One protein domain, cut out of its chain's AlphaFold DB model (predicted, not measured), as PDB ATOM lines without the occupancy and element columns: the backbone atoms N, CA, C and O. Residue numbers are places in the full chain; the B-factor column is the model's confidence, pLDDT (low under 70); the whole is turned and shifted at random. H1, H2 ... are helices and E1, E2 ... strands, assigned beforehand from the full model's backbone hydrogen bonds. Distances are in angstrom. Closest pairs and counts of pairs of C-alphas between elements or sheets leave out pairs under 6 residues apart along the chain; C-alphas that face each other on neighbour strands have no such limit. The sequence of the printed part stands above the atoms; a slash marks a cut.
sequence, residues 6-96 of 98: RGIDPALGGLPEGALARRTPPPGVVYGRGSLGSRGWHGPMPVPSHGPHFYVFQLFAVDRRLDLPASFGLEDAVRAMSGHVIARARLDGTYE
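This is residues 6 to 96 of the 98 residues of an uncharacterized protein of Leifsonia sp. Leaf336 (UniProt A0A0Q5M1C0). With little regular structure, the domain is a long ribbon of two antiparallel strands, E1 and E2, with the short helix H1 near the end where E1 finishes and E2 starts. The unnamed residues 6 to 52 wind in loops on the E1 side of the ribbon. The printed part has 91 residues, with E1, H1, E2 in that order holding 29 of them; the class is mixed. The whole is only just compact, close to loose, with a radius of gyration of the C-alphas of 14.3 A, and elongated, spanning 43 by 27 by 26 A.

After residues 6 to 52, E1 covers residues 53 to 62, 28.6 A long, from C-alpha 53 at (-35.725, -53.595, 24.658). H1 covers residues 74 to 81, 10.6 A. E2 covers residues 85 to 95, 29.1 A, ending at C-alpha 95 at (-37.483, -57.780, 27.982).

E1 and E2 are antiparallel neighbours at 163 degrees; N 57 and O 91, 2.8 A apart, are within hydrogen-bond range. The closest C-alphas of E1 and H1, Val 62 and Met 81, are 6.9 A apart. In H1 every O i to N i+4 pair is within hydrogen-bond range.

The C-alphas farthest apart, Ser 49 and Arg 64, are 43.2 A apart. The printed part has no cut. E1 to H1 is a long link, H1 to E2 a tight one. The pLDDT is under 70 at residues 35, 37 and 38.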
ATOM      1  N   ARG A   6     -35.423 -39.306  43.633       94.06
ATOM      2  CA  ARG A   6     -34.353 -38.713  44.448       94.06
ATOM      3  C   ARG A   6     -34.627 -38.937  45.928       94.06
ATOM      4  O   ARG A   6     -35.749 -39.276  46.290       94.06
ATOM      5  N   GLY A   7     -33.634 -38.651  46.768       93.69
ATOM      6  CA  GLY A   7     -33.807 -38.636  48.224       93.69
ATOM      7  C   GLY A   7     -33.771 -40.018  48.873       93.69
ATOM      8  O   GLY A   7     -34.275 -40.177  49.978       93.69
ATOM      9  N   ILE A   8     -33.176 -41.007  48.195       94.25
ATOM     10  CA  ILE A   8     -32.842 -42.291  48.817       94.25
ATOM     11  C   ILE A   8     -31.903 -41.998  49.989       94.25
ATOM     12  O   ILE A   8     -30.869 -41.354  49.803       94.25
ATOM     13  N   ASP A   9     -32.296 -42.425  51.184       93.50
ATOM     14  CA  ASP A   9     -31.483 -42.262  52.383       93.50
ATOM     15  C   ASP A   9     -30.208 -43.121  52.254       93.50
ATOM     16  O   ASP A   9     -30.321 -44.331  52.039       93.50
ATOM     17  N   PRO A  10     -29.000 -42.530  52.353       92.81
ATOM     18  CA  PRO A  10     -27.743 -43.269  52.241       92.81
ATOM     19  C   PRO A  10     -27.534 -44.302  53.357       92.81
ATOM     20  O   PRO A  10     -26.687 -45.177  53.203       92.81
ATOM     21  N   ALA A  11     -28.283 -44.229  54.463       93.38
ATOM     22  CA  ALA A  11     -28.270 -45.252  55.507       93.38
ATOM     23  C   ALA A  11     -29.022 -46.536  55.099       93.38
ATOM     24  O   ALA A  11     -28.886 -47.565  55.763       93.38
ATOM     25  N   LEU A  12     -29.812 -46.506  54.018       90.12
ATOM     26  CA  LEU A  12     -30.476 -47.696  53.494       90.12
ATOM     27  C   LEU A  12     -29.462 -48.593  52.779       90.12
ATOM     28  O   LEU A  12     -28.821 -48.184  51.816       90.12
ATOM     29  N   GLY A  13     -29.397 -49.867  53.176       88.38
ATOM     30  CA  GLY A  13     -28.631 -50.891  52.451       88.38
ATOM     31  C   GLY A  13     -29.246 -51.297  51.104       88.38
ATOM     32  O   GLY A  13     -28.652 -52.068  50.355       88.38
ATOM     33  N   GLY A  14     -30.445 -50.801  50.792       90.31
ATOM     34  CA  GLY A  14     -31.147 -51.067  49.547       90.31
ATOM     35  C   GLY A  14     -32.615 -50.663  49.617       90.31
ATOM     36  O   GLY A  14     -33.147 -50.334  50.679       90.31
ATOM     37  N   LEU A  15     -33.278 -50.706  48.465       90.94
ATOM     38  CA  LEU A  15     -34.729 -50.606  48.374       90.94
ATOM     39  C   LEU A  15     -35.302 -52.015  48.183       90.94
ATOM     40  O   LEU A  15     -34.785 -52.749  47.338       90.94
ATOM     41  N   PRO A  16     -36.354 -52.407  48.922       91.44
ATOM     42  CA  PRO A  16     -37.001 -53.687  48.685       91.44
ATOM     43  C   PRO A  16     -37.625 -53.717  47.288       91.44
ATOM     44  O   PRO A  16     -37.974 -52.679  46.713       91.44
ATOM     45  N   GLU A  17     -37.803 -54.920  46.754       91.62
ATOM     46  CA  GLU A  17     -38.473 -55.110  45.473       91.62
ATOM     47  C   GLU A  17     -39.840 -54.403  45.451       91.62
ATOM     48  O   GLU A  17     -40.588 -54.375  46.434       91.62
ATOM     49  N   GLY A  18     -40.138 -53.743  44.332       91.25
ATOM     50  CA  GLY A  18     -41.377 -52.988  44.152       91.25
ATOM     51  C   GLY A  18     -41.476 -51.685  44.957       91.25
ATOM     52  O   GLY A  18     -42.479 -50.989  44.822       91.25
ATOM     53  N   ALA A  19     -40.467 -51.290  45.748       92.00
ATOM     54  CA  ALA A  19     -40.499 -50.047  46.532       92.00
ATOM     55  C   ALA A  19     -40.836 -48.807  45.691       92.00
ATOM     56  O   ALA A  19     -41.650 -47.986  46.107       92.00
ATOM     57  N   LEU A  20     -40.251 -48.702  44.495       91.88
ATOM     58  CA  LEU A  20     -40.470 -47.577  43.582       91.88
ATOM     59  C   LEU A  20     -41.739 -47.719  42.730       91.88
ATOM     60  O   LEU A  20     -42.144 -46.752  42.098       91.88
ATOM     61  N   ALA A  21     -42.377 -48.891  42.697       90.50
ATOM     62  CA  ALA A  21     -43.632 -49.112  41.970       90.50
ATOM     63  C   ALA A  21     -44.865 -48.671  42.783       90.50
ATOM     64  O   ALA A  21     -45.990 -48.654  42.285       90.50
ATOM     65  N   ARG A  22     -44.676 -48.323  44.062       85.38
ATOM     66  CA  ARG A  22     -45.756 -47.909  44.960       85.38
ATOM     67  C   ARG A  22     -46.197 -46.485  44.650       85.38
ATOM     68  O   ARG A  22     -45.366 -45.600  44.459       85.38
ATOM     69  N   ARG A  23     -47.510 -46.239  44.729       83.19
ATOM     70  CA  ARG A  23     -48.090 -44.889  44.602       83.19
ATOM     71  C   ARG A  23     -47.531 -43.921  45.651       83.19
ATOM     72  O   ARG A  23     -47.285 -42.758  45.341       83.19
ATOM     73  N   THR A  24     -47.314 -44.418  46.868       86.81
ATOM     74  CA  THR A  24     -46.624 -43.693  47.940       86.81
ATOM     75  C   THR A  24     -45.156 -44.119  47.953       86.81
ATOM     76  O   THR A  24     -44.899 -45.313  48.134       86.81
ATOM     77  N   PRO A  25     -44.201 -43.194  47.751       88.31
ATOM     78  CA  PRO A  25     -42.783 -43.526  47.785       88.31
ATOM     79  C   PRO A  25     -42.326 -43.893  49.208       88.31
ATOM     80  O   PRO A  25     -42.976 -43.501  50.183       88.31
ATOM     81  N   PRO A  26     -41.195 -44.609  49.346       89.94
ATOM     82  CA  PRO A  26     -40.525 -44.765  50.634       89.94
ATOM     83  C   PRO A  26     -40.240 -43.406  51.304       89.94
ATOM     84  O   PRO A  26     -40.094 -42.402  50.600       89.94
ATOM     85  N   PRO A  27     -40.120 -43.345  52.644       90.50
ATOM     86  CA  PRO A  27     -39.757 -42.113  53.343       90.50
ATOM     87  C   PRO A  27     -38.505 -41.454  52.749       90.50
ATOM     88  O   PRO A  27     -37.529 -42.128  52.437       90.50
ATOM     89  N   GLY A  28     -38.554 -40.132  52.556       90.06
ATOM     90  CA  GLY A  28     -37.466 -39.353  51.947       90.06
ATOM     91  C   GLY A  28     -37.394 -39.428  50.418       90.06
ATOM     92  O   GLY A  28     -36.878 -38.499  49.791       90.06
ATOM     93  N   VAL A  29     -37.977 -40.459  49.799       92.62
ATOM     94  CA  VAL A  29     -37.969 -40.624  48.346       92.62
ATOM     95  C   VAL A  29     -39.026 -39.738  47.694       92.62
ATOM     96  O   VAL A  29     -40.191 -39.707  48.088       92.62
ATOM     97  N   VAL A  30     -38.624 -39.035  46.637       92.19
ATOM     98  CA  VAL A  30     -39.508 -38.195  45.824       92.19
ATOM     99  C   VAL A  30     -39.414 -38.633  44.370       92.19
ATOM    100  O   VAL A  30     -38.329 -38.637  43.787       92.19
ATOM    101  N   TYR A  31     -40.559 -38.975  43.779       92.44
ATOM    102  CA  TYR A  31     -40.662 -39.260  42.350       92.44
ATOM    103  C   TYR A  31     -40.610 -37.972  41.530       92.44
ATOM    104  O   TYR A  31     -41.292 -37.000  41.854       92.44
ATOM    105  N   GLY A  32     -39.846 -37.992  40.442       91.44
ATOM    106  CA  GLY A  32     -39.955 -36.986  39.392       91.44
ATOM    107  C   GLY A  32     -40.948 -37.407  38.307       91.44
ATOM    108  O   GLY A  32     -41.718 -38.360  38.454       91.44
ATOM    109  N   ARG A  33     -40.930 -36.681  37.193       88.62
ATOM    110  CA  ARG A  33     -41.759 -36.939  36.016       88.62
ATOM    111  C   ARG A  33     -41.106 -38.014  35.150       88.62
ATOM    112  O   ARG A  33     -40.162 -37.730  34.413       88.62
ATOM    113  N   GLY A  34     -41.623 -39.239  35.227       74.06
ATOM    114  CA  GLY A  34     -41.353 -40.268  34.223       74.06
ATOM    115  C   GLY A  34     -41.982 -39.898  32.875       74.06
ATOM    116  O   GLY A  34     -42.965 -39.159  32.821       74.06
ATOM    117  N   SER A  35     -41.454 -40.433  31.772       69.94
ATOM    118  CA  SER A  35     -41.993 -40.142  30.429       69.94
ATOM    119  C   SER A  35     -43.347 -40.813  30.161       69.94
ATOM    120  O   SER A  35     -43.962 -40.548  29.139       69.94
ATOM    121  N   LEU A  36     -43.800 -41.686  31.066       71.38
ATOM    122  CA  LEU A  36     -45.073 -42.413  30.997       71.38
ATOM    123  C   LEU A  36     -46.208 -41.696  31.760       71.38
ATOM    124  O   LEU A  36     -47.210 -42.311  32.114       71.38
ATOM    125  N   GLY A  37     -46.039 -40.403  32.067       63.56
ATOM    126  CA  GLY A  37     -47.078 -39.546  32.662       63.56
ATOM    127  C   GLY A  37     -47.444 -39.857  34.120       63.56
ATOM    128  O   GLY A  37     -48.334 -39.229  34.684       63.56
ATOM    129  N   SER A  38     -46.758 -40.807  34.746       64.38
ATOM    130  CA  SER A  38     -47.141 -41.429  36.012       64.38
ATOM    131  C   SER A  38     -45.988 -41.388  37.023       64.38
ATOM    132  O   SER A  38     -44.811 -41.320  36.663       64.38
ATOM    133  N   ARG A  39     -46.332 -41.347  38.319       79.62
ATOM    134  CA  ARG A  39     -45.361 -41.297  39.425       79.62
ATOM    135  C   ARG A  39     -44.930 -42.714  39.802       79.62
ATOM    136  O   ARG A  39     -45.788 -43.576  39.958       79.62
ATOM    137  N   GLY A  40     -43.632 -42.923  39.998       88.19
ATOM    138  CA  GLY A  40     -43.065 -44.226  40.350       88.19
ATOM    139  C   GLY A  40     -42.526 -45.006  39.153       88.19
ATOM    140  O   GLY A  40     -42.360 -44.474  38.055       88.19
ATOM    141  N   TRP A  41     -42.154 -46.254  39.401       90.50
ATOM    142  CA  TRP A  41     -41.665 -47.201  38.411       90.50
ATOM    143  C   TRP A  41     -42.814 -47.870  37.675       90.50
ATOM    144  O   TRP A  41     -43.724 -48.421  38.289       90.50
ATOM    145  N   HIS A  42     -42.702 -47.861  36.350       88.25
ATOM    146  CA  HIS A  42     -43.575 -48.586  35.441       88.25
ATOM    147  C   HIS A  42     -42.743 -49.664  34.772       88.25
ATOM    148  O   HIS A  42     -41.659 -49.370  34.273       88.25
ATOM    149  N   GLY A  43     -43.226 -50.904  34.790       89.62
ATOM    150  CA  GLY A  43     -42.494 -52.046  34.254       89.62
ATOM    151  C   GLY A  43     -42.231 -51.969  32.745       89.62
ATOM    152  O   GLY A  43     -42.634 -51.011  32.075       89.62
ATOM    153  N   PRO A  44     -41.550 -52.987  32.199       92.56
ATOM    154  CA  PRO A  44     -41.385 -53.160  30.765       92.56
ATOM    155  C   PRO A  44     -42.710 -53.105  30.003       92.56
ATOM    156  O   PRO A  44     -43.672 -53.779  30.354       92.56
ATOM    157  N   MET A  45     -42.739 -52.299  28.944       92.06
ATOM    158  CA  MET A  45     -43.846 -52.221  27.988       92.06
ATOM    159  C   MET A  45     -43.266 -52.050  26.574       92.06
ATOM    160  O   MET A  45     -43.407 -50.982  25.978       92.06
ATOM    161  N   PRO A  46     -42.485 -53.029  26.074       93.88
ATOM    162  CA  PRO A  46     -41.977 -52.965  24.713       93.88
ATOM    163  C   PRO A  46     -43.128 -53.159  23.719       93.88
ATOM    164  O   PRO A  46     -44.146 -53.788  24.027       93.88
ATOM    165  N   VAL A  47     -42.969 -52.593  22.525       94.31
ATOM    166  CA  VAL A  47     -43.950 -52.737  21.442       94.31
ATOM    167  C   VAL A  47     -43.926 -54.195  20.954       94.31
ATOM    168  O   VAL A  47     -42.828 -54.746  20.838       94.31
ATOM    169  N   PRO A  48     -45.089 -54.828  20.687       96.94
ATOM    170  CA  PRO A  48     -45.131 -56.180  20.135       96.94
ATOM    171  C   PRO A  48     -44.248 -56.334  18.890       96.94
ATOM    172  O   PRO A  48     -44.242 -55.453  18.026       96.94
ATOM    173  N   SER A  49     -43.512 -57.444  18.814       95.69
ATOM    174  CA  SER A  49     -42.669 -57.841  17.677       95.69
ATOM    175  C   SER A  49     -41.571 -56.834  17.276       95.69
ATOM    176  O   SER A  49     -41.118 -56.818  16.132       95.69
ATOM    177  N   HIS A  50     -41.121 -55.986  18.208       96.56
ATOM    178  CA  HIS A  50     -40.075 -54.973  17.984       96.56
ATOM    179  C   HIS A  50     -38.672 -55.418  18.442       96.56
ATOM    180  O   HIS A  50     -37.724 -54.629  18.427       96.56
ATOM    181  N   GLY A  51     -38.536 -56.683  18.848       96.19
ATOM    182  CA  GLY A  51     -37.315 -57.230  19.428       96.19
ATOM    183  C   GLY A  51     -37.120 -56.857  20.906       96.19
ATOM    184  O   GLY A  51     -37.958 -56.185  21.520       96.19
ATOM    185  N   PRO A  52     -35.996 -57.279  21.511       96.44
ATOM    186  CA  PRO A  52     -35.694 -56.995  22.908       96.44
ATOM    187  C   PRO A  52     -35.397 -55.511  23.143       96.44
ATOM    188  O   PRO A  52     -34.568 -54.898  22.469       96.44
ATOM    189  N   HIS A  53     -36.030 -54.937  24.165       96.50
ATOM    190  CA  HIS A  53     -35.725 -53.595  24.658       96.50
ATOM    191  C   HIS A  53     -34.810 -53.671  25.885       96.50
ATOM    192  O   HIS A  53     -34.998 -54.515  26.764       96.50
ATOM    193  N   PHE A  54     -33.852 -52.744  25.983       95.88
ATOM    194  CA  PHE A  54     -33.010 -52.583  27.169       95.88
ATOM    195  C   PHE A  54     -33.681 -51.686  28.214       95.88
ATOM    196  O   PHE A  54     -34.110 -50.566  27.929       95.88
ATOM    197  N   TYR A  55     -33.687 -52.158  29.454       95.00
ATOM    198  CA  TYR A  55     -34.144 -51.444  30.637       95.00
ATOM    199  C   TYR A  55     -32.933 -51.158  31.514       95.00
ATOM    200  O   TYR A  55     -32.429 -52.030  32.220       95.00
ATOM    201  N   VAL A  56     -32.446 -49.923  31.415       95.88
ATOM    202  CA  VAL A  56     -31.228 -49.470  32.087       95.88
ATOM    203  C   VAL A  56     -31.593 -48.784  33.398       95.88
ATOM    204  O   VAL A  56     -32.196 -47.707  33.407       95.88
ATOM    205  N   PHE A  57     -31.191 -49.389  34.509       95.25
ATOM    206  CA  PHE A  57     -31.283 -48.807  35.840       95.25
ATOM    207  C   PHE A  57     -29.960 -48.133  36.175       95.25
ATOM    208  O   PHE A  57     -28.901 -48.749  36.080       95.25
ATOM    209  N   GLN A  58     -30.014 -46.867  36.575       96.25
ATOM    210  CA  GLN A  58     -28.840 -46.109  37.000       96.25
ATOM    211  C   GLN A  58     -29.062 -45.601  38.419       96.25
ATOM    212  O   GLN A  58     -30.117 -45.041  38.720       96.25
ATOM    213  N   LEU A  59     -28.058 -45.788  39.270       96.38
ATOM    214  CA  LEU A  59     -28.020 -45.280  40.634       96.38
ATOM    215  C   LEU A  59     -26.819 -44.349  40.771       96.38
ATOM    216  O   LEU A  59     -25.707 -44.709  40.387       96.38
ATOM    217  N   PHE A  60     -27.048 -43.170  41.336       97.31
ATOM    218  CA  PHE A  60     -26.016 -42.164  41.557       97.31
ATOM    219  C   PHE A  60     -25.932 -41.848  43.046       97.31
ATOM    220  O   PHE A  60     -26.944 -41.527  43.671       97.31
ATOM    221  N   ALA A  61     -24.724 -41.924  43.598       97.38
ATOM    222  CA  ALA A  61     -24.413 -41.348  44.896       97.38
ATOM    223  C   ALA A  61     -23.948 -39.908  44.677       97.38
ATOM    224  O   ALA A  61     -23.093 -39.654  43.823       97.38
ATOM    225  N   VAL A  62     -24.513 -38.980  45.443       97.69
ATOM    226  CA  VAL A  62     -24.197 -37.551  45.376       97.69
ATOM    227  C   VAL A  62     -23.745 -37.043  46.738       97.69
ATOM    228  O   VAL A  62     -24.224 -37.518  47.766       97.69
ATOM    229  N   ASP A  63     -22.832 -36.078  46.748       97.50
ATOM    230  CA  ASP A  63     -22.247 -35.503  47.971       97.50
ATOM    231  C   ASP A  63     -23.174 -34.528  48.719       97.50
ATOM    232  O   ASP A  63     -22.854 -34.055  49.810       97.50
ATOM    233  N   ARG A  64     -24.344 -34.229  48.148       95.25
ATOM    234  CA  ARG A  64     -25.295 -33.257  48.683       95.25
ATOM    235  C   ARG A  64     -26.738 -33.641  48.407       95.25
ATOM    236  O   ARG A  64     -27.060 -34.376  47.475       95.25
ATOM    237  N   ARG A  65     -27.650 -33.025  49.161       93.00
ATOM    238  CA  ARG A  65     -29.068 -33.013  48.787       93.00
ATOM    239  C   ARG A  65     -29.247 -32.216  47.495       93.00
ATOM    240  O   ARG A  65     -28.797 -31.074  47.399       93.00
ATOM    241  N   LEU A  66     -29.926 -32.826  46.526       94.06
ATOM    242  CA  LEU A  66     -30.289 -32.178  45.270       94.06
ATOM    243  C   LEU A  66     -31.458 -31.225  45.509       94.06
ATOM    244  O   LEU A  66     -32.535 -31.666  45.930       94.06
ATOM    245  N   ASP A  67     -31.243 -29.944  45.227       89.75
ATOM    246  CA  ASP A  67     -32.310 -28.953  45.188       89.75
ATOM    247  C   ASP A  67     -33.047 -29.084  43.854       89.75
ATOM    248  O   ASP A  67     -32.527 -28.751  42.791       89.75
ATOM    249  N   LEU A  68     -34.224 -29.700  43.908       93.00
ATOM    250  CA  LEU A  68     -35.044 -30.017  42.749       93.00
ATOM    251  C   LEU A  68     -36.486 -29.614  43.049       93.00
ATOM    252  O   LEU A  68     -36.967 -29.880  44.160       93.00
ATOM    253  N   PRO A  69     -37.209 -29.051  42.066       88.69
ATOM    254  CA  PRO A  69     -38.620 -28.738  42.234       88.69
ATOM    255  C   PRO A  69     -39.417 -30.001  42.586       88.69
ATOM    256  O   PRO A  69     -39.026 -31.123  42.261       88.69
ATOM    257  N   ALA A  70     -40.574 -29.829  43.234       82.31
ATOM    258  CA  ALA A  70     -41.449 -30.952  43.596       82.31
ATOM    259  C   ALA A  70     -41.857 -31.798  42.375       82.31
ATOM    260  O   ALA A  70     -42.059 -33.004  42.479       82.31
ATOM    261  N   SER A  71     -41.943 -31.155  41.209       86.75
ATOM    262  CA  SER A  71     -42.092 -31.794  39.909       86.75
ATOM    263  C   SER A  71     -40.815 -31.526  39.115       86.75
ATOM    264  O   SER A  71     -40.639 -30.421  38.604       86.75
ATOM    265  N   PHE A  72     -39.929 -32.516  39.015       92.25
ATOM    266  CA  PHE A  72     -38.658 -32.426  38.284       92.25
ATOM    267  C   PHE A  72     -38.586 -33.490  37.184       92.25
ATOM    268  O   PHE A  72     -39.152 -34.572  37.333       92.25
ATOM    269  N   GLY A  73     -37.931 -33.183  36.068       92.31
ATOM    270  CA  GLY A  73     -37.665 -34.116  34.970       92.31
ATOM    271  C   GLY A  73     -36.232 -34.655  34.976       92.31
ATOM    272  O   GLY A  73     -35.445 -34.371  35.879       92.31
ATOM    273  N   LEU A  74     -35.882 -35.413  33.931       91.31
ATOM    274  CA  LEU A  74     -34.523 -35.930  33.738       91.31
ATOM    275  C   LEU A  74     -33.482 -34.808  33.682       91.31
ATOM    276  O   LEU A  74     -32.466 -34.887  34.363       91.31
ATOM    277  N   GLU A  75     -33.737 -33.776  32.880       93.00
ATOM    278  CA  GLU A  75     -32.790 -32.674  32.687       93.00
ATOM    279  C   GLU A  75     -32.519 -31.916  33.986       93.00
ATOM    280  O   GLU A  75     -31.361 -31.632  34.288       93.00
ATOM    281  N   ASP A  76     -33.562 -31.660  34.783       95.00
ATOM    282  CA  ASP A  76     -33.435 -31.030  36.100       95.00
ATOM    283  C   ASP A  76     -32.497 -31.853  36.995       95.00
ATOM    284  O   ASP A  76     -31.556 -31.318  37.579       95.00
ATOM    285  N   ALA A  77     -32.709 -33.173  37.056       94.69
ATOM    286  CA  ALA A  77     -31.883 -34.068  37.859       94.69
ATOM    287  C   ALA A  77     -30.433 -34.131  37.366       94.69
ATOM    288  O   ALA A  77     -29.516 -34.047  38.177       94.69
ATOM    289  N   VAL A  78     -30.209 -34.243  36.054       95.19
ATOM    290  CA  VAL A  78     -28.857 -34.257  35.473       95.19
ATOM    291  C   VAL A  78     -28.121 -32.957  35.793       95.19
ATOM    292  O   VAL A  78     -26.969 -33.002  36.221       95.19
ATOM    293  N   ARG A  79     -28.788 -31.804  35.656       96.38
ATOM    294  CA  ARG A  79     -28.211 -30.500  36.012       96.38
ATOM    295  C   ARG A  79     -27.878 -30.420  37.499       96.38
ATOM    296  O   ARG A  79     -26.767 -30.032  37.834       96.38
ATOM    297  N   ALA A  80     -28.796 -30.834  38.374       96.62
ATOM    298  CA  ALA A  80     -28.589 -30.793  39.822       96.62
ATOM    299  C   ALA A  80     -27.470 -31.736  40.303       96.62
ATOM    300  O   ALA A  80     -26.802 -31.437  41.289       96.62
ATOM    301  N   MET A  81     -27.264 -32.868  39.623       97.25
ATOM    302  CA  MET A  81     -26.199 -33.828  39.941       97.25
ATOM    303  C   MET A  81     -24.834 -33.445  39.355       97.25
ATOM    304  O   MET A  81     -23.818 -33.985  39.793       97.25
ATOM    305  N   SER A  82     -24.783 -32.563  38.354       96.31
ATOM    306  CA  SER A  82     -23.543 -32.220  37.653       96.31
ATOM    307  C   SER A  82     -22.481 -31.693  38.624       96.31
ATOM    308  O   SER A  82     -22.745 -30.784  39.405       96.31
ATOM    309  N   GLY A  83     -21.285 -32.289  38.596       97.50
ATOM    310  CA  GLY A  83     -20.186 -31.956  39.512       97.50
ATOM    311  C   GLY A  83     -20.313 -32.520  40.935       97.50
ATOM    312  O   GLY A  83     -19.377 -32.368  41.710       97.50
ATOM    313  N   HIS A  84     -21.417 -33.196  41.264       97.94
ATOM    314  CA  HIS A  84     -21.723 -33.697  42.612       97.94
ATOM    315  C   HIS A  84     -21.814 -35.227  42.707       97.94
ATOM    316  O   HIS A  84     -22.026 -35.773  43.789       97.94
ATOM    317  N   VAL A  85     -21.687 -35.942  41.586       98.25
ATOM    318  CA  VAL A  85     -21.706 -37.411  41.563       98.25
ATOM    319  C   VAL A  85     -20.384 -37.956  42.098       98.25
ATOM    320  O   VAL A  85     -19.344 -37.797  41.464       98.25
ATOM    321  N   ILE A  86     -20.444 -38.664  43.225       98.31
ATOM    322  CA  ILE A  86     -19.283 -39.308  43.861       98.31
ATOM    323  C   ILE A  86     -19.180 -40.802  43.539       98.31
ATOM    324  O   ILE A  86     -18.101 -41.380  43.627       98.31
ATOM    325  N   ALA A  87     -20.286 -41.438  43.142       98.00
ATOM    326  CA  ALA A  87     -20.288 -42.817  42.662       98.00
ATOM    327  C   ALA A  87     -21.476 -43.074  41.731       98.00
ATOM    328  O   ALA A  87     -22.500 -42.389  41.794       98.00
ATOM    329  N   ARG A  88     -21.361 -44.102  40.886       97.44
ATOM    330  CA  ARG A  88     -22.453 -44.564  40.024       97.44
ATOM    331  C   ARG A  88     -22.486 -46.083  39.941       97.44
ATOM    332  O   ARG A  88     -21.437 -46.722  39.923       97.44
ATOM    333  N   ALA A  89     -23.682 -46.631  39.803       97.25
ATOM    334  CA  ALA A  89     -23.915 -48.025  39.462       97.25
ATOM    335  C   ALA A  89     -24.934 -48.118  38.323       97.25
ATOM    336  O   ALA A  89     -25.784 -47.239  38.156       97.25
ATOM    337  N   ARG A  90     -24.829 -49.185  37.533       97.38
ATOM    338  CA  ARG A  90     -25.717 -49.467  36.408       97.38
ATOM    339  C   ARG A  90     -26.081 -50.945  36.406       97.38
ATOM    340  O   ARG A  90     -25.210 -51.784  36.616       97.38
ATOM    341  N   LEU A  91     -27.350 -51.231  36.152       96.56
ATOM    342  CA  LEU A  91     -27.864 -52.573  35.916       96.56
ATOM    343  C   LEU A  91     -28.696 -52.552  34.638       96.56
ATOM    344  O   LEU A  91     -29.605 -51.733  34.505       96.56
ATOM    345  N   ASP A  92     -28.394 -53.473  33.731       96.56
ATOM    346  CA  ASP A  92     -29.090 -53.611  32.459       96.56
ATOM    347  C   ASP A  92     -29.908 -54.898  32.478       96.56
ATOM    348  O   ASP A  92     -29.376 -55.976  32.736       96.56
ATOM    349  N   GLY A  93     -31.203 -54.780  32.202       96.19
ATOM    350  CA  GLY A  93     -32.082 -55.910  31.925       96.19
ATOM    351  C   GLY A  93     -32.662 -55.805  30.521       96.19
ATOM    352  O   GLY A  93     -32.716 -54.717  29.944       96.19
ATOM    353  N   THR A  94     -33.134 -56.919  29.976       97.06
ATOM    354  CA  THR A  94     -33.846 -56.947  28.694       97.06
ATOM    355  C   THR A  94     -35.197 -57.615  28.854       97.06
ATOM    356  O   THR A  94     -35.334 -58.572  29.613       97.06
ATOM    357  N   TYR A  95     -36.188 -57.125  28.118       96.69
ATOM    358  CA  TYR A  95     -37.483 -57.780  27.982       96.69
ATOM    359  C   TYR A  95     -38.003 -57.572  26.560       96.69
ATOM    360  O   TYR A  95     -37.769 -56.523  25.955       96.69
ATOM    361  N   GLU A  96     -38.696 -58.575  26.039       96.88
ATOM    362  CA  GLU A  96     -39.309 -58.579  24.716       96.88
ATOM    363  C   GLU A  96     -40.782 -58.960  24.858       96.88
ATOM    364  O   GLU A  96     -41.139 -59.783  25.702       96.88
TER     365      GLU A  96